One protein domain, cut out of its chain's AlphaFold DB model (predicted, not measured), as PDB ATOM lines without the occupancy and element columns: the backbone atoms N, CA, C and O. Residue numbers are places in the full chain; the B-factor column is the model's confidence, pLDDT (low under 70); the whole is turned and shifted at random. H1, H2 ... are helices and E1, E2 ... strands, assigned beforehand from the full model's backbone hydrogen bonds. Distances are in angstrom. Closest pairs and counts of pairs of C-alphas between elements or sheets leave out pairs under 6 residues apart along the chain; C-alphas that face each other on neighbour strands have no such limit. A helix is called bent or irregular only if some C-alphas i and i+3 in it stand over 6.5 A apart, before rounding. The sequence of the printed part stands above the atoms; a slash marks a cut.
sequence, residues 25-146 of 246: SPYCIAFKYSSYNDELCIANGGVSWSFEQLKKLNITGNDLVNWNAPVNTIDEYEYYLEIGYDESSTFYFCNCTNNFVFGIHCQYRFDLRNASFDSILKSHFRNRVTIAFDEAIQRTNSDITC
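This is residues 25 to 146 of the 246 residues of the protein "Hypothetical protein" of Rotaria magnacalcarata (UniProt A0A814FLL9). A small head holds the short sheet of E1 and E2 between H1 on one side and the helical hairpin of H3 and H4 on the other, with H2 at the end of E1; a long bent helix, H5, stands away from this head and touches no other helix. Residues 96 to 116 lead from head to H5, and residues 30 to 31 pair antiparallel with residues 144 to 145. The printed part has 122 residues with five named helices and two named, antiparallel strands, in the order H1 E1 H2 H3 H4 E2 H5, mostly helix. It is only just compact, close to loose, with a radius of gyration of the C-alphas of 16.1 A and spans of 42 by 40 by 25 A.

From Ser 25, go to H1, residues 38 to 43; its closest C-alpha pair with E1, residues 47 to 50, is Asp 38 and Ser 48, 6.3 A. E1 is antiparallel to E2, residues 92 to 95; look for N 49 and O 93, within hydrogen-bond range at 2.8 A. H2, residues 51 to 56, only just touches H4, residues 71 to 83, with 3 pairs of C-alphas within 8 A, made by residues 77 to 81 of H4 alone; the closest are Phe 51 and Tyr 77, 6.7 A. H3, residues 61 to 66, and H4 touch as a helical hairpin, closest at C-alphas of Gly 61 and Ile 74, 5.4 A, at a shallow tilt of 28 degrees, opposite ways. H5, residues 117 to 138, assigned as one helix by its hydrogen bonds, is bent, with C-alphas 124 and 127 7.3 A apart; arms H5a, residues 117 to 124, and H5b, residues 127 to 138, stand at a steep tilt of 52 degrees. Every O i to N i+4 pair is within hydrogen-bond range in H1, H2, H3, H4 and H5a, and 7 of 8 in H5b.

Find C-alpha 38 at (230.891, 226.207, 202.729), where H1 begins. H4 runs 18.4 A from C-alpha 71 at (235.651, 232.256, 185.331). H5b runs 16.9 A to C-alpha 138 at (212.656, 247.791, 194.311).

The C-alphas farthest apart, Glu 87 and Asn 114, are 47.4 A apart. The printed part has no cut; the link from E2 to H5 is long, 21 residues. Confidence is low, with pLDDT under 70, in 54 residues, among them 25 to 35 and 121 to 146.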
ATOM      1  N   SER A  25     221.396 241.592 178.443       45.31
ATOM      2  CA  SER A  25     221.534 240.143 178.502       45.31
ATOM      3  C   SER A  25     221.063 239.696 179.886       45.31
ATOM      4  O   SER A  25     221.717 239.990 180.891       45.31
ATOM      5  N   PRO A  26     219.932 238.975 179.988       46.97
ATOM      6  CA  PRO A  26     219.383 238.595 181.285       46.97
ATOM      7  C   PRO A  26     220.266 237.558 181.999       46.97
ATOM      8  O   PRO A  26     220.002 237.196 183.144       46.97
ATOM      9  N   TYR A  27     221.303 237.071 181.315       47.25
ATOM     10  CA  TYR A  27     222.257 236.082 181.790       47.25
ATOM     11  C   TYR A  27     223.514 236.710 182.413       47.25
ATOM     12  O   TYR A  27     224.242 236.004 183.104       47.25
ATOM     13  N   CYS A  28     223.748 238.017 182.228       49.50
ATOM     14  CA  CYS A  28     224.915 238.725 182.780       49.50
ATOM     15  C   CYS A  28     224.676 239.296 184.189       49.50
ATOM     16  O   CYS A  28     225.576 239.878 184.790       49.50
ATOM     17  N   ILE A  29     223.469 239.133 184.741       49.88
ATOM     18  CA  ILE A  29     223.138 239.612 186.084       49.88
ATOM     19  C   ILE A  29     223.531 238.540 187.104       49.88
ATOM     20  O   ILE A  29     222.818 237.554 187.310       49.88
ATOM     21  N   ALA A  30     224.658 238.752 187.779       50.34
ATOM     22  CA  ALA A  30     224.993 238.025 188.992       50.34
ATOM     23  C   ALA A  30     224.523 238.839 190.204       50.34
ATOM     24  O   ALA A  30     224.946 239.976 190.417       50.34
ATOM     25  N   PHE A  31     223.647 238.256 191.024       52.31
ATOM     26  CA  PHE A  31     223.381 238.804 192.353       52.31
ATOM     27  C   PHE A  31     224.695 238.837 193.133       52.31
ATOM     28  O   PHE A  31     225.468 237.878 193.028       52.31
ATOM     29  N   LYS A  32     224.915 239.875 193.954       47.75
ATOM     30  CA  LYS A  32     225.922 239.824 195.018       47.75
ATOM     31  C   LYS A  32     225.599 238.599 195.866       47.75
ATOM     32  O   LYS A  32     224.719 238.646 196.727       47.75
ATOM     33  N   TYR A  33     226.233 237.469 195.570       50.06
ATOM     34  CA  TYR A  33     226.091 236.308 196.421       50.06
ATOM     35  C   TYR A  33     226.595 236.765 197.783       50.06
ATOM     36  O   TYR A  33     227.661 237.376 197.898       50.06
ATOM     37  N   SER A  34     225.782 236.524 198.811       51.44
ATOM     38  CA  SER A  34     226.280 236.463 200.178       51.44
ATOM     39  C   SER A  34     227.630 235.755 200.136       51.44
ATOM     40  O   SER A  34     227.715 234.713 199.483       51.44
ATOM     41  N   SER A  35     228.645 236.349 200.765       63.44
ATOM     42  CA  SER A  35     229.952 235.747 201.058       63.44
ATOM     43  C   SER A  35     229.930 234.223 200.940       63.44
ATOM     44  O   SER A  35     229.070 233.594 201.563       63.44
ATOM     45  N   TYR A  36     230.840 233.664 200.140       70.88
ATOM     46  CA  TYR A  36     230.932 232.231 199.872       70.88
ATOM     47  C   TYR A  36     230.565 231.374 201.100       70.88
ATOM     48  O   TYR A  36     231.092 231.591 202.190       70.88
ATOM     49  N   ASN A  37     229.647 230.418 200.927       79.12
ATOM     50  CA  ASN A  37     229.150 229.563 202.001       79.12
ATOM     51  C   ASN A  37     229.559 228.093 201.792       79.12
ATOM     52  O   ASN A  37     229.057 227.413 200.892       79.12
ATOM     53  N   ASP A  38     230.428 227.600 202.679       82.88
ATOM     54  CA  ASP A  38     230.891 226.207 202.729       82.88
ATOM     55  C   ASP A  38     229.750 225.194 202.873       82.88
ATOM     56  O   ASP A  38     229.763 224.139 202.239       82.88
ATOM     57  N   GLU A  39     228.736 225.506 203.680       85.56
ATOM     58  CA  GLU A  39     227.622 224.594 203.941       85.56
ATOM     59  C   GLU A  39     226.812 224.339 202.668       85.56
ATOM     60  O   GLU A  39     226.398 223.207 202.415       85.56
ATOM     61  N   LEU A  40     226.636 225.365 201.826       85.62
ATOM     62  CA  LEU A  40     225.955 225.230 200.536       85.62
ATOM     63  C   LEU A  40     226.780 224.412 199.541       85.62
ATOM     64  O   LEU A  40     226.215 223.578 198.835       85.62
ATOM     65  N   CYS A  41     228.098 224.623 199.506       88.25
ATOM     66  CA  CYS A  41     229.003 223.823 198.684       88.25
ATOM     67  C   CYS A  41     228.862 222.327 199.007       88.25
ATOM     68  O   CYS A  41     228.600 221.506 198.125       88.25
ATOM     69  N   ILE A  42     228.953 221.986 200.296       88.19
ATOM     70  CA  ILE A  42     228.885 220.602 200.776       88.19
ATOM     71  C   ILE A  42     227.485 220.013 200.560       88.19
ATOM     72  O   ILE A  42     227.361 218.871 200.115       88.19
ATOM     73  N   ALA A  43     226.421 220.779 200.826       87.75
ATOM     74  CA  ALA A  43     225.042 220.333 200.622       87.75
ATOM     75  C   ALA A  43     224.744 219.969 199.158       87.75
ATOM     76  O   ALA A  43     223.962 219.054 198.901       87.75
ATOM     77  N   ASN A  44     225.402 220.636 198.205       86.69
ATOM     78  CA  ASN A  44     225.299 220.336 196.776       86.69
ATOM     79  C   ASN A  44     226.289 219.253 196.303       86.69
ATOM     80  O   ASN A  44     226.397 218.995 195.105       86.69
ATOM     81  N   GLY A  45     226.995 218.591 197.224       86.44
ATOM     82  CA  GLY A  45     227.933 217.508 196.917       86.44
ATOM     83  C   GLY A  45     229.296 217.975 196.405       86.44
ATOM     84  O   GLY A  45     230.045 217.155 195.870       86.44
ATOM     85  N   GLY A  46     229.616 219.262 196.555       89.12
ATOM     86  CA  GLY A  46     230.935 219.811 196.267       89.12
ATOM     87  C   GLY A  46     231.924 219.612 197.417       89.12
ATOM     88  O   GLY A  46     231.550 219.313 198.553       89.12
ATOM     89  N   VAL A  47     233.210 219.802 197.119       90.75
ATOM     90  CA  VAL A  47     234.288 219.821 198.121       90.75
ATOM     91  C   VAL A  47     234.873 221.224 198.178       90.75
ATOM     92  O   VAL A  47     235.389 221.707 197.174       90.75
ATOM     93  N   SER A  48     234.801 221.873 199.338       91.25
ATOM     94  CA  SER A  48     235.347 223.219 199.516       91.25
ATOM     95  C   SER A  48     236.858 223.197 199.736       91.25
ATOM     96  O   SER A  48     237.367 222.385 200.513       91.25
ATOM     97  N   TRP A  49     237.559 224.107 199.068       90.81
ATOM     98  CA  TRP A  49     239.001 224.305 199.148       90.81
ATOM     99  C   TRP A  49     239.318 225.778 199.364       90.81
ATOM    100  O   TRP A  49     238.800 226.628 198.645       90.81
ATOM    101  N   SER A  50     240.214 226.096 200.296       89.75
ATOM    102  CA  SER A  50     240.783 227.444 200.356       89.75
ATOM    103  C   SER A  50     241.863 227.626 199.289       89.75
ATOM    104  O   SER A  50     242.566 226.678 198.928       89.75
ATOM    105  N   PHE A  51     242.061 228.858 198.821       89.69
ATOM    106  CA  PHE A  51     243.135 229.158 197.863       89.69
ATOM    107  C   PHE A  51     244.526 228.800 198.409       89.69
ATOM    108  O   PHE A  51     245.385 228.325 197.669       89.69
ATOM    109  N   GLU A  52     244.741 228.934 199.721       88.38
ATOM    110  CA  GLU A  52     245.986 228.513 200.368       88.38
ATOM    111  C   GLU A  52     246.201 226.992 200.266       88.38
ATOM    112  O   GLU A  52     247.317 226.531 200.016       88.38
ATOM    113  N   GLN A  53     245.142 226.195 200.445       90.62
ATOM    114  CA  GLN A  53     245.210 224.741 200.289       90.62
ATOM    115  C   GLN A  53     245.496 224.353 198.836       90.62
ATOM    116  O   GLN A  53     246.356 223.504 198.605       90.62
ATOM    117  N   LEU A  54     244.831 224.997 197.873       91.81
ATOM    118  CA  LEU A  54     245.072 224.780 196.443       91.81
ATOM    119  C   LEU A  54     246.528 225.093 196.073       91.81
ATOM    120  O   LEU A  54     247.202 224.268 195.453       91.81
ATOM    121  N   LYS A  55     247.057 226.219 196.565       90.75
ATOM    122  CA  LYS A  55     248.455 226.614 196.363       90.75
ATOM    123  C   LYS A  55     249.434 225.612 196.974       90.75
ATOM    124  O   LYS A  55     250.406 225.242 196.326       90.75
ATOM    125  N   LYS A  56     249.178 225.121 198.195       91.81
ATOM    126  CA  LYS A  56     250.008 224.081 198.846       91.81
ATOM    127  C   LYS A  56     250.029 222.761 198.073       91.81
ATOM    128  O   LYS A  56     250.988 222.003 198.202       91.81
ATOM    129  N   LEU A  57     248.984 222.487 197.298       93.94
ATOM    130  CA  LEU A  57     248.869 221.312 196.439       93.94
ATOM    131  C   LEU A  57     249.401 221.545 195.015       93.94
ATOM    132  O   LEU A  57     249.302 220.636 194.197       93.94
ATOM    133  N   ASN A  58     249.993 222.712 194.725       93.88
ATOM    134  CA  ASN A  58     250.460 223.115 193.392       93.88
ATOM    135  C   ASN A  58     249.366 223.053 192.308       93.88
ATOM    136  O   ASN A  58     249.651 222.717 191.160       93.88
ATOM    137  N   ILE A  59     248.123 223.370 192.671       93.62
ATOM    138  CA  ILE A  59     247.014 223.481 191.719       93.62
ATOM    139  C   ILE A  59     247.136 224.800 190.945       93.62
ATOM    140  O   ILE A  59     247.392 225.846 191.544       93.62
ATOM    141  N   THR A  60     246.929 224.756 189.633       89.62
ATOM    142  CA  THR A  60     246.946 225.910 188.714       89.62
ATOM    143  C   THR A  60     245.524 226.350 188.351       89.62
ATOM    144  O   THR A  60     244.578 225.583 188.534       89.62
ATOM    145  N   GLY A  61     245.314 227.553 187.808       85.75
ATOM    146  CA  GLY A  61     243.984 227.953 187.331       85.75
ATOM    147  C   GLY A  61     243.486 227.095 186.171       85.75
ATOM    148  O   GLY A  61     242.287 226.846 186.074       85.75
ATOM    149  N   ASN A  62     244.382 226.520 185.364       83.69
ATOM    150  CA  ASN A  62     244.003 225.539 184.344       83.69
ATOM    151  C   ASN A  62     243.396 224.259 184.952       83.69
ATOM    152  O   ASN A  62     242.487 223.660 184.382       83.69
ATOM    153  N   ASP A  63     243.842 223.844 186.140       90.12
ATOM    154  CA  ASP A  63     243.204 222.734 186.856       90.12
ATOM    155  C   ASP A  63     241.787 223.110 187.314       90.12
ATOM    156  O   ASP A  63     240.871 222.294 187.222       90.12
ATOM    157  N   LEU A  64     241.579 224.361 187.739       89.00
ATOM    158  CA  LEU A  64     240.252 224.883 188.082       89.00
ATOM    159  C   LEU A  64     239.333 224.941 186.851       89.00
ATOM    160  O   LEU A  64     238.157 224.592 186.969       89.00
ATOM    161  N   VAL A  65     239.859 225.298 185.673       84.94
ATOM    162  CA  VAL A  65     239.132 225.209 184.389       84.94
ATOM    163  C   VAL A  65     238.653 223.778 184.149       84.94
ATOM    164  O   VAL A  65     237.466 223.557 183.909       84.94
ATOM    165  N   ASN A  66     239.537 222.788 184.310       84.19
ATOM    166  CA  ASN A  66     239.190 221.370 184.151       84.19
ATOM    167  C   ASN A  66     238.157 220.875 185.179       84.19
ATOM    168  O   ASN A  66     237.478 219.873 184.953       84.19
ATOM    169  N   TRP A  67     238.023 221.570 186.307       86.12
ATOM    170  CA  TRP A  67     237.027 221.298 187.345       86.12
ATOM    171  C   TRP A  67     235.725 222.091 187.169       86.12
ATOM    172  O   TRP A  67     234.871 222.068 188.059       86.12
ATOM    173  N   ASN A  68     235.549 222.760 186.023       81.31
ATOM    174  CA  ASN A  68     234.404 223.616 185.703       81.31
ATOM    175  C   ASN A  68     234.204 224.753 186.718       81.31
ATOM    176  O   ASN A  68     233.069 225.117 187.052       81.31
ATOM    177  N   ALA A  69     235.303 225.300 187.242       84.00
ATOM    178  CA  ALA A  69     235.249 226.465 188.107       84.00
ATOM    179  C   ALA A  69     234.672 227.679 187.349       84.00
ATOM    180  O   ALA A  69     234.924 227.844 186.155       84.00
ATOM    181  N   PRO A  70     233.914 228.564 188.022       80.69
ATOM    182  CA  PRO A  70     233.487 229.825 187.425       80.69
ATOM    183  C   PRO A  70     234.686 230.685 187.003       80.69
ATOM    184  O   PRO A  70     235.654 230.786 187.756       80.69
ATOM    185  N   VAL A  71     234.584 231.378 185.863       77.81
ATOM    186  CA  VAL A  71     235.651 232.256 185.331       77.81
ATOM    187  C   VAL A  71     236.130 233.273 186.370       77.81
ATOM    188  O   VAL A  71     237.328 233.396 186.588       77.81
ATOM    189  N   ASN A  72     235.212 233.914 187.102       72.12
ATOM    190  CA  ASN A  72     235.574 234.836 188.188       72.12
ATOM    191  C   ASN A  72     236.464 234.180 189.257       72.12
ATOM    192  O   ASN A  72     237.386 234.812 189.756       72.12
ATOM    193  N   THR A  73     236.193 232.923 189.615       81.50
ATOM    194  CA  THR A  73     236.977 232.195 190.621       81.50
ATOM    195  C   THR A  73     238.366 231.842 190.098       81.50
ATOM    196  O   THR A  73     239.326 231.885 190.861       81.50
ATOM    197  N   ILE A  74     238.480 231.516 188.808       83.31
ATOM    198  CA  ILE A  74     239.769 231.264 188.152       83.31
ATOM    199  C   ILE A  74     240.594 232.553 188.130       83.31
ATOM    200  O   ILE A  74     241.731 232.543 188.590       83.31
ATOM    201  N   ASP A  75     239.996 233.663 187.694       76.38
ATOM    202  CA  ASP A  75     240.640 234.981 187.658       76.38
ATOM    203  C   ASP A  75     241.132 235.407 189.054       76.38
ATOM    204  O   ASP A  75     242.255 235.884 189.216       76.38
ATOM    205  N   GLU A  76     240.311 235.208 190.091       79.00
ATOM    206  CA  GLU A  76     240.688 235.493 191.480       79.00
ATOM    207  C   GLU A  76     241.828 234.598 191.980       79.00
ATOM    208  O   GLU A  76     242.690 235.064 192.729       79.00
ATOM    209  N   TYR A  77     241.845 233.323 191.584       85.50
ATOM    210  CA  TYR A  77     242.886 232.383 191.991       85.50
ATOM    211  C   TYR A  77     244.222 232.658 191.297       85.50
ATOM    212  O   TYR A  77     245.252 232.679 191.967       85.50
ATOM    213  N   GLU A  78     244.218 232.935 189.993       84.62
ATOM    214  CA  GLU A  78     245.424 233.333 189.255       84.62
ATOM    215  C   GLU A  78     246.018 234.621 189.839       84.62
ATOM    216  O   GLU A  78     247.197 234.674 190.192       84.62
ATOM    217  N   TYR A  79     245.171 235.617 190.111       80.25
ATOM    218  CA  TYR A  79     245.597 236.835 190.798       80.25
ATOM    219  C   TYR A  79     246.189 236.550 192.196       80.25
ATOM    220  O   TYR A  79     247.188 237.153 192.603       80.25
ATOM    221  N   TYR A  80     245.602 235.610 192.948       82.50
ATOM    222  CA  TYR A  80     246.127 235.169 194.245       82.50
ATOM    223  C   TYR A  80     247.512 234.509 194.132       82.50
ATOM    224  O   TYR A  80     248.355 234.703 195.018       82.50
ATOM    225  N   LEU A  81     247.767 233.737 193.071       82.75
ATOM    226  CA  LEU A  81     249.061 233.095 192.831       82.75
ATOM    227  C   LEU A  81     250.165 234.117 192.529       82.75
ATOM    228  O   LEU A  81     251.273 233.955 193.049       82.75
ATOM    229  N   GLU A  82     249.856 235.158 191.753       79.19
ATOM    230  CA  GLU A  82     250.815 236.181 191.320       79.19
ATOM    231  C   GLU A  82     251.203 237.172 192.424       79.19
ATOM    232  O   GLU A  82     252.388 237.416 192.656       79.19
ATOM    233  N   ILE A  83     250.212 237.764 193.097       72.38
ATOM    234  CA  ILE A  83     250.435 238.962 193.926       72.38
ATOM    235  C   ILE A  83     250.393 238.638 195.423       72.38
ATOM    236  O   ILE A  83     251.038 239.319 196.219       72.38
ATOM    237  N   GLY A  84     249.702 237.559 195.810       65.31
ATOM    238  CA  GLY A  84     249.407 237.245 197.207       65.31
ATOM    239  C   GLY A  84     248.414 238.251 197.799       65.31
ATOM    240  O   GLY A  84     248.643 239.456 197.805       65.31
ATOM    241  N   TYR A  85     247.271 237.769 198.281       65.19
ATOM    242  CA  TYR A  85     246.245 238.637 198.869       65.19
ATOM    243  C   TYR A  85     246.445 238.833 200.379       65.19
ATOM    244  O   TYR A  85     247.066 238.003 201.044       65.19
ATOM    245  N   ASP A  86     245.882 239.924 200.905       55.44
ATOM    246  CA  ASP A  86     245.828 240.247 202.334       55.44
ATOM    247  C   ASP A  86     245.151 239.125 203.151       55.44
ATOM    248  O   ASP A  86     244.109 238.599 202.752       55.44
ATOM    249  N   GLU A  87     245.728 238.780 204.311       51.50
ATOM    250  CA  GLU A  87     245.333 237.645 205.176       51.50
ATOM    251  C   GLU A  87     243.873 237.718 205.666       51.50
ATOM    252  O   GLU A  87     243.322 236.736 206.163       51.50
ATOM    253  N   SER A  88     243.227 238.878 205.520       48.34
ATOM    254  CA  SER A  88     241.844 239.126 205.929       48.34
ATOM    255  C   SER A  88     240.789 238.546 204.978       48.34
ATOM    256  O   SER A  88     239.622 238.433 205.358       48.34
ATOM    257  N   SER A  89     241.174 238.171 203.752       55.28
ATOM    258  CA  SER A  89     240.244 237.709 202.717       55.28
ATOM    259  C   SER A  89     240.335 236.195 202.537       55.28
ATOM    260  O   SER A  89     241.241 235.672 201.889       55.28
ATOM    261  N   THR A  90     239.387 235.463 203.122       64.62
ATOM    262  CA  THR A  90     239.301 234.010 202.971       64.62
ATOM    263  C   THR A  90     238.601 233.657 201.655       64.62
ATOM    264  O   THR A  90     237.376 233.609 201.563       64.62
ATOM    265  N   PHE A  91     239.397 233.442 200.606       76.12
ATOM    266  CA  PHE A  91     238.902 232.987 199.306       76.12
ATOM    267  C   PHE A  91     238.809 231.464 199.255       76.12
ATOM    268  O   PHE A  91     239.741 230.745 199.644       76.12
ATOM    269  N   TYR A  92     237.683 230.985 198.739       85.62
ATOM    270  CA  TYR A  92     237.370 229.570 198.642       85.62
ATOM    271  C   TYR A  92     236.841 229.214 197.259       85.62
ATOM    272  O   TYR A  92     236.208 230.016 196.573       85.62
ATOM    273  N   PHE A  93     237.070 227.964 196.894       89.31
ATOM    274  CA  PHE A  93     236.596 227.331 195.683       89.31
ATOM    275  C   PHE A  93     235.817 226.068 196.048       89.31
ATOM    276  O   PHE A  93     236.308 225.209 196.783       89.31
ATOM    277  N   CYS A  94     234.613 225.933 195.496       90.75
ATOM    278  CA  CYS A  94     233.827 224.714 195.608       90.75
ATOM    279  C   CYS A  94     234.112 223.810 194.405       90.75
ATOM    280  O   CYS A  94     233.725 224.126 193.280       90.75
ATOM    281  N   ASN A  95     234.789 222.685 194.629       91.00
ATOM    282  CA  ASN A  95     235.102 221.723 193.582       91.00
ATOM    283  C   ASN A  95     233.871 220.876 193.233       91.00
ATOM    284  O   ASN A  95     233.403 220.083 194.054       91.00
ATOM    285  N   CYS A  96     233.402 221.030 191.992       87.06
ATOM    286  CA  CYS A  96     232.183 220.431 191.447       87.06
ATOM    287  C   CYS A  96     232.438 219.290 190.446       87.06
ATOM    288  O   CYS A  96     231.519 218.882 189.738       87.06
ATOM    289  N   THR A  97     233.671 218.773 190.359       83.50
ATOM    290  CA  THR A  97     234.111 217.842 189.292       83.50
ATOM    291  C   THR A  97     233.239 216.586 189.171       83.50
ATOM    292  O   THR A  97     233.110 216.006 188.094       83.50
ATOM    293  N   ASN A  98     232.577 216.178 190.254       69.94
ATOM    294  CA  ASN A  98     231.655 215.052 190.247       69.94
ATOM    295  C   ASN A  98     230.206 215.556 190.167       69.94
ATOM    296  O   ASN A  98     229.776 216.290 191.049       69.94
ATOM    297  N   ASN A  99     229.440 215.065 189.178       63.75
ATOM    298  CA  ASN A  99     227.965 215.145 189.044       63.75
ATOM    299  C   ASN A  99     227.360 216.127 188.019       63.75
ATOM    300  O   ASN A  99     226.161 216.405 188.111       63.75
ATOM    301  N   PHE A 100     228.105 216.588 187.004       74.75
ATOM    302  CA  PHE A 100     227.583 217.534 185.990       74.75
ATOM    303  C   PHE A 100     226.971 218.799 186.623       74.75
ATOM    304  O   PHE A 100     225.999 219.366 186.115       74.75
ATOM    305  N   VAL A 101     227.511 219.186 187.780       81.88
ATOM    306  CA  VAL A 101     227.112 220.363 188.545       81.88
ATOM    307  C   VAL A 101     228.164 221.452 188.396       81.88
ATOM    308  O   VAL A 101     229.339 221.162 188.190       81.88
ATOM    309  N   PHE A 102     227.741 222.706 188.476       84.44
ATOM    310  CA  PHE A 102     228.613 223.864 188.300       84.44
ATOM    311  C   PHE A 102     228.093 225.076 189.084       84.44
ATOM    312  O   PHE A 102     226.995 225.058 189.650       84.44
ATOM    313  N   GLY A 103     228.893 226.142 189.120       80.12
ATOM    314  CA  GLY A 103     228.625 227.361 189.886       80.12
ATOM    315  C   GLY A 103     229.432 227.442 191.180       80.12
ATOM    316  O   GLY A 103     230.040 226.467 191.611       80.12
ATOM    317  N   ILE A 104     229.421 228.617 191.815       82.31
ATOM    318  CA  ILE A 104     230.257 228.927 192.992       82.31
ATOM    319  C   ILE A 104     230.029 227.999 194.205       82.31
ATOM    320  O   ILE A 104     230.878 227.913 195.084       82.31
ATOM    321  N   HIS A 105     228.891 227.304 194.257       86.38
ATOM    322  CA  HIS A 105     228.503 226.343 195.294       86.38
ATOM    323  C   HIS A 105     228.030 225.012 194.692       86.38
ATOM    324  O   HIS A 105     227.231 224.323 195.322       86.38
ATOM    325  N   CYS A 106     228.423 224.681 193.456       86.62
ATOM    326  CA  CYS A 106     227.887 223.540 192.697       86.62
ATOM    327  C   CYS A 106     226.350 223.519 192.604       86.62
ATOM    328  O   CYS A 106     225.724 222.463 192.563       86.62
ATOM    329  N   GLN A 107     225.718 224.693 192.618       81.81
ATOM    330  CA  GLN A 107     224.269 224.827 192.764       81.81
ATOM    331  C   GLN A 107     223.488 224.636 191.457       81.81
ATOM    332  O   GLN A 107     222.256 224.593 191.479       81.81
ATOM    333  N   TYR A 108     224.174 224.588 190.315       79.69
ATOM    334  CA  TYR A 108     223.549 224.448 189.005       79.69
ATOM    335  C   TYR A 108     223.811 223.075 188.423       79.69
ATOM    336  O   TYR A 108     224.870 222.494 188.620       79.69
ATOM    337  N   ARG A 109     222.843 222.587 187.657       79.50
ATOM    338  CA  ARG A 109     222.916 221.359 186.873       79.50
ATOM    339  C   ARG A 109     222.044 221.548 185.650       79.50
ATOM    340  O   ARG A 109     220.946 222.076 185.795       79.50
ATOM    341  N   PHE A 110     222.477 221.072 184.492       73.38
ATOM    342  CA  PHE A 110     221.605 221.001 183.323       73.38
ATOM    343  C   PHE A 110     220.865 219.659 183.296       73.38
ATOM    344  O   PHE A 110     221.486 218.595 183.362       73.38
ATOM    345  N   ASP A 111     219.533 219.689 183.213       69.81
ATOM    346  CA  ASP A 111     218.745 218.488 182.921       69.81
ATOM    347  C   ASP A 111     218.726 218.252 181.404       69.81
ATOM    348  O   ASP A 111     217.928 218.837 180.675       69.81
ATOM    349  N   LEU A 112     219.640 217.406 180.925       69.88
ATOM    350  CA  LEU A 112     219.834 217.115 179.498       69.88
ATOM    351  C   LEU A 112     218.825 216.098 178.930       69.88
ATOM    352  O   LEU A 112     219.049 215.536 177.858       69.88
ATOM    353  N   ARG A 113     217.723 215.796 179.631       68.94
ATOM    354  CA  ARG A 113     216.731 214.811 179.168       68.94
ATOM    355  C   ARG A 113     215.929 215.335 177.971       68.94
ATOM    356  O   ARG A 113     214.842 215.873 178.145       68.94
ATOM    357  N   ASN A 114     216.459 215.128 176.761       57.41
ATOM    358  CA  ASN A 114     215.831 215.416 175.458       57.41
ATOM    359  C   ASN A 114     215.221 216.827 175.333       57.41
ATOM    360  O   ASN A 114     214.258 217.032 174.593       57.41
ATOM    361  N   ALA A 115     215.770 217.799 176.056       66.38
ATOM    362  CA  ALA A 115     215.401 219.202 175.947       66.38
ATOM    363  C   ALA A 115     216.412 219.917 175.042       66.38
ATOM    364  O   ALA A 115     217.613 219.669 175.144       66.38
ATOM    365  N   SER A 116     215.939 220.808 174.165       74.12
ATOM    366  CA  SER A 116     216.836 221.698 173.421       74.12
ATOM    367  C   SER A 116     217.598 222.609 174.387       74.12
ATOM    368  O   SER A 116     217.095 222.941 175.465       74.12
ATOM    369  N   PHE A 117     218.789 223.057 173.990       66.62
ATOM    370  CA  PHE A 117     219.599 223.986 174.784       66.62
ATOM    371  C   PHE A 117     218.813 225.245 175.197       66.62
ATOM    372  O   PHE A 117     218.808 225.625 176.367       66.62
ATOM    373  N   ASP A 118     218.031 225.820 174.277       66.88
ATOM    374  CA  ASP A 118     217.132 226.950 174.552       66.88
ATOM    375  C   ASP A 118     216.073 226.626 175.625       66.88
ATOM    376  O   ASP A 118     215.795 227.438 176.510       66.88
ATOM    377  N   SER A 119     215.513 225.413 175.607       67.88
ATOM    378  CA  SER A 119     214.551 224.972 176.621       67.88
ATOM    379  C   SER A 119     215.200 224.815 177.997       67.88
ATOM    380  O   SER A 119     214.558 225.113 179.006       67.88
ATOM    381  N   ILE A 120     216.452 224.361 178.051       70.50
ATOM    382  CA  ILE A 120     217.237 224.242 179.287       70.50
ATOM    383  C   ILE A 120     217.543 225.637 179.841       70.50
ATOM    384  O   ILE A 120     217.317 225.904 181.022       70.50
ATOM    385  N   LEU A 121     217.979 226.567 178.990       67.38
ATOM    386  CA  LEU A 121     218.210 227.951 179.401       67.38
ATOM    387  C   LEU A 121     216.930 228.588 179.953       67.38
ATOM    388  O   LEU A 121     216.932 229.193 181.028       67.38
ATOM    389  N   LYS A 122     215.803 228.406 179.262       66.88
ATOM    390  CA  LYS A 122     214.505 228.920 179.707       66.88
ATOM    391  C   LYS A 122     214.010 228.247 180.984       66.88
ATOM    392  O   LYS A 122     213.366 228.915 181.777       66.88
ATOM    393  N   SER A 123     214.267 226.968 181.234       66.25
ATOM    394  CA  SER A 123     213.808 226.336 182.479       66.25
ATOM    395  C   SER A 123     214.639 226.770 183.690       66.25
ATOM    396  O   SER A 123     214.075 227.039 184.752       66.25
ATOM    397  N   HIS A 124     215.958 226.900 183.528       64.31
ATOM    398  CA  HIS A 124     216.875 227.211 184.625       64.31
ATOM    399  C   HIS A 124     216.971 228.707 184.942       64.31
ATOM    400  O   HIS A 124     217.086 229.076 186.113       64.31
ATOM    401  N   PHE A 125     216.897 229.577 183.932       61.84
ATOM    402  CA  PHE A 125     217.153 231.007 184.115       61.84
ATOM    403  C   PHE A 125     215.895 231.880 184.078       61.84
ATOM    404  O   PHE A 125     215.922 232.968 184.642       61.84
ATOM    405  N   ARG A 126     214.756 231.428 183.528       56.34
ATOM    406  CA  ARG A 126     213.542 232.269 183.372       56.34
ATOM    407  C   ARG A 126     212.994 232.829 184.679       56.34
ATOM    408  O   ARG A 126     212.620 233.990 184.704       56.34
ATOM    409  N   ASN A 127     213.005 232.057 185.767       51.66
ATOM    410  CA  ASN A 127     212.583 232.568 187.078       51.66
ATOM    411  C   ASN A 127     213.591 233.562 187.668       51.66
ATOM    412  O   ASN A 127     213.205 234.434 188.437       51.66
ATOM    413  N   ARG A 128     214.870 233.463 187.291       54.28
ATOM    414  CA  ARG A 128     215.904 234.410 187.717       54.28
ATOM    415  C   ARG A 128     215.837 235.716 186.944       54.28
ATOM    416  O   ARG A 128     216.096 236.741 187.546       54.28
ATOM    417  N   VAL A 129     215.407 235.698 185.681       49.84
ATOM    418  CA  VAL A 129     215.140 236.922 184.906       49.84
ATOM    419  C   VAL A 129     214.002 237.731 185.530       49.84
ATOM    420  O   VAL A 129     214.151 238.930 185.730       49.84
ATOM    421  N   THR A 130     212.887 237.083 185.891       47.06
ATOM    422  CA  THR A 130     211.723 237.776 186.472       47.06
ATOM    423  C   THR A 130     212.007 238.303 187.880       47.06
ATOM    424  O   THR A 130     211.651 239.432 188.190       47.06
ATOM    425  N   ILE A 131     212.696 237.517 188.718       48.16
ATOM    426  CA  ILE A 131     213.069 237.928 190.081       48.16
ATOM    427  C   ILE A 131     214.172 238.996 190.051       48.16
ATOM    428  O   ILE A 131     214.083 239.960 190.798       48.16
ATOM    429  N   ALA A 132     215.171 238.890 189.163       47.78
ATOM    430  CA  ALA A 132     216.211 239.911 189.020       47.78
ATOM    431  C   ALA A 132     215.635 241.252 188.562       47.78
ATOM    432  O   ALA A 132     216.045 242.278 189.088       47.78
ATOM    433  N   PHE A 133     214.662 241.262 187.646       49.03
ATOM    434  CA  PHE A 133     213.995 242.500 187.237       49.03
ATOM    435  C   PHE A 133     213.113 243.092 188.351       49.03
ATOM    436  O   PHE A 133     213.193 244.292 188.603       49.03
ATOM    437  N   ASP A 134     212.318 242.285 189.063       45.31
ATOM    438  CA  ASP A 134     211.418 242.802 190.107       45.31
ATOM    439  C   ASP A 134     212.148 243.179 191.417       45.31
ATOM    440  O   ASP A 134     211.767 244.147 192.080       45.31
ATOM    441  N   GLU A 135     213.223 242.473 191.791       45.72
ATOM    442  CA  GLU A 135     214.009 242.763 193.001       45.72
ATOM    443  C   GLU A 135     215.055 243.873 192.791       45.72
ATOM    444  O   GLU A 135     215.257 244.678 193.705       45.72
ATOM    445  N   ALA A 136     215.667 243.983 191.601       44.75
ATOM    446  CA  ALA A 136     216.615 245.062 191.287       44.75
ATOM    447  C   ALA A 136     215.947 246.441 191.196       44.75
ATOM    448  O   ALA A 136     216.561 247.448 191.539       44.75
ATOM    449  N   ILE A 137     214.677 246.503 190.777       47.12
ATOM    450  CA  ILE A 137     213.941 247.769 190.647       47.12
ATOM    451  C   ILE A 137     213.431 248.277 192.013       47.12
ATOM    452  O   ILE A 137     213.235 249.480 192.185       47.12
ATOM    453  N   GLN A 138     213.251 247.405 193.017       49.22
ATOM    454  CA  GLN A 138     212.656 247.791 194.311       49.22
ATOM    455  C   GLN A 138     213.650 248.018 195.460       49.22
ATOM    456  O   GLN A 138     213.264 248.575 196.491       49.22
ATOM    457  N   ARG A 139     214.929 247.647 195.320       41.59
ATOM    458  CA  ARG A 139     215.967 247.972 196.311       41.59
ATOM    459  C   ARG A 139     217.119 248.713 195.650       41.59
ATOM    460  O   ARG A 139     217.949 248.113 194.982       41.59
ATOM    461  N   THR A 140     217.265 249.995 195.968       43.38
ATOM    462  CA  THR A 140     218.478 250.796 195.715       43.38
ATOM    463  C   THR A 140     219.676 250.335 196.566       43.38
ATOM    464  O   THR A 140     220.354 251.166 197.164       43.38
ATOM    465  N   ASN A 141     219.882 249.022 196.737       46.19
ATOM    466  CA  ASN A 141     220.995 248.471 197.517       46.19
ATOM    467  C   ASN A 141     221.247 246.962 197.319       46.19
ATOM    468  O   ASN A 141     221.792 246.305 198.206       46.19
ATOM    469  N   SER A 142     220.836 246.371 196.197       44.19
ATOM    470  CA  SER A 142     221.450 245.122 195.735       44.19
ATOM    471  C   SER A 142     222.570 245.500 194.779       44.19
ATOM    472  O   SER A 142     222.283 245.941 193.670       44.19
ATOM    473  N   ASP A 143     223.826 245.378 195.217       50.44
ATOM    474  CA  ASP A 143     224.979 245.515 194.325       50.44
ATOM    475  C   ASP A 143     224.825 244.502 193.187       50.44
ATOM    476  O   ASP A 143     225.048 243.303 193.360       50.44
ATOM    477  N   ILE A 144     224.384 244.973 192.026       48.12
ATOM    478  CA  ILE A 144     224.456 244.201 190.796       48.12
ATOM    479  C   ILE A 144     225.939 244.166 190.447       48.12
ATOM    480  O   ILE A 144     226.517 245.163 190.014       48.12
ATOM    481  N   THR A 145     226.578 243.035 190.724       48.91
ATOM    482  CA  THR A 145     227.957 242.792 190.313       48.91
ATOM    483  C   THR A 145     227.932 242.311 188.874       48.91
ATOM    484  O   THR A 145     227.509 241.188 188.601       48.91
ATOM    485  N   CYS A 146     228.365 243.174 187.962       51.28
ATOM    486  CA  CYS A 146     228.705 242.774 186.601       51.28
ATOM    487  C   CYS A 146     229.967 241.902 186.627       51.28
ATOM    488  O   CYS A 146     230.652 241.838 187.658       51.28
TER     489      CYS A 146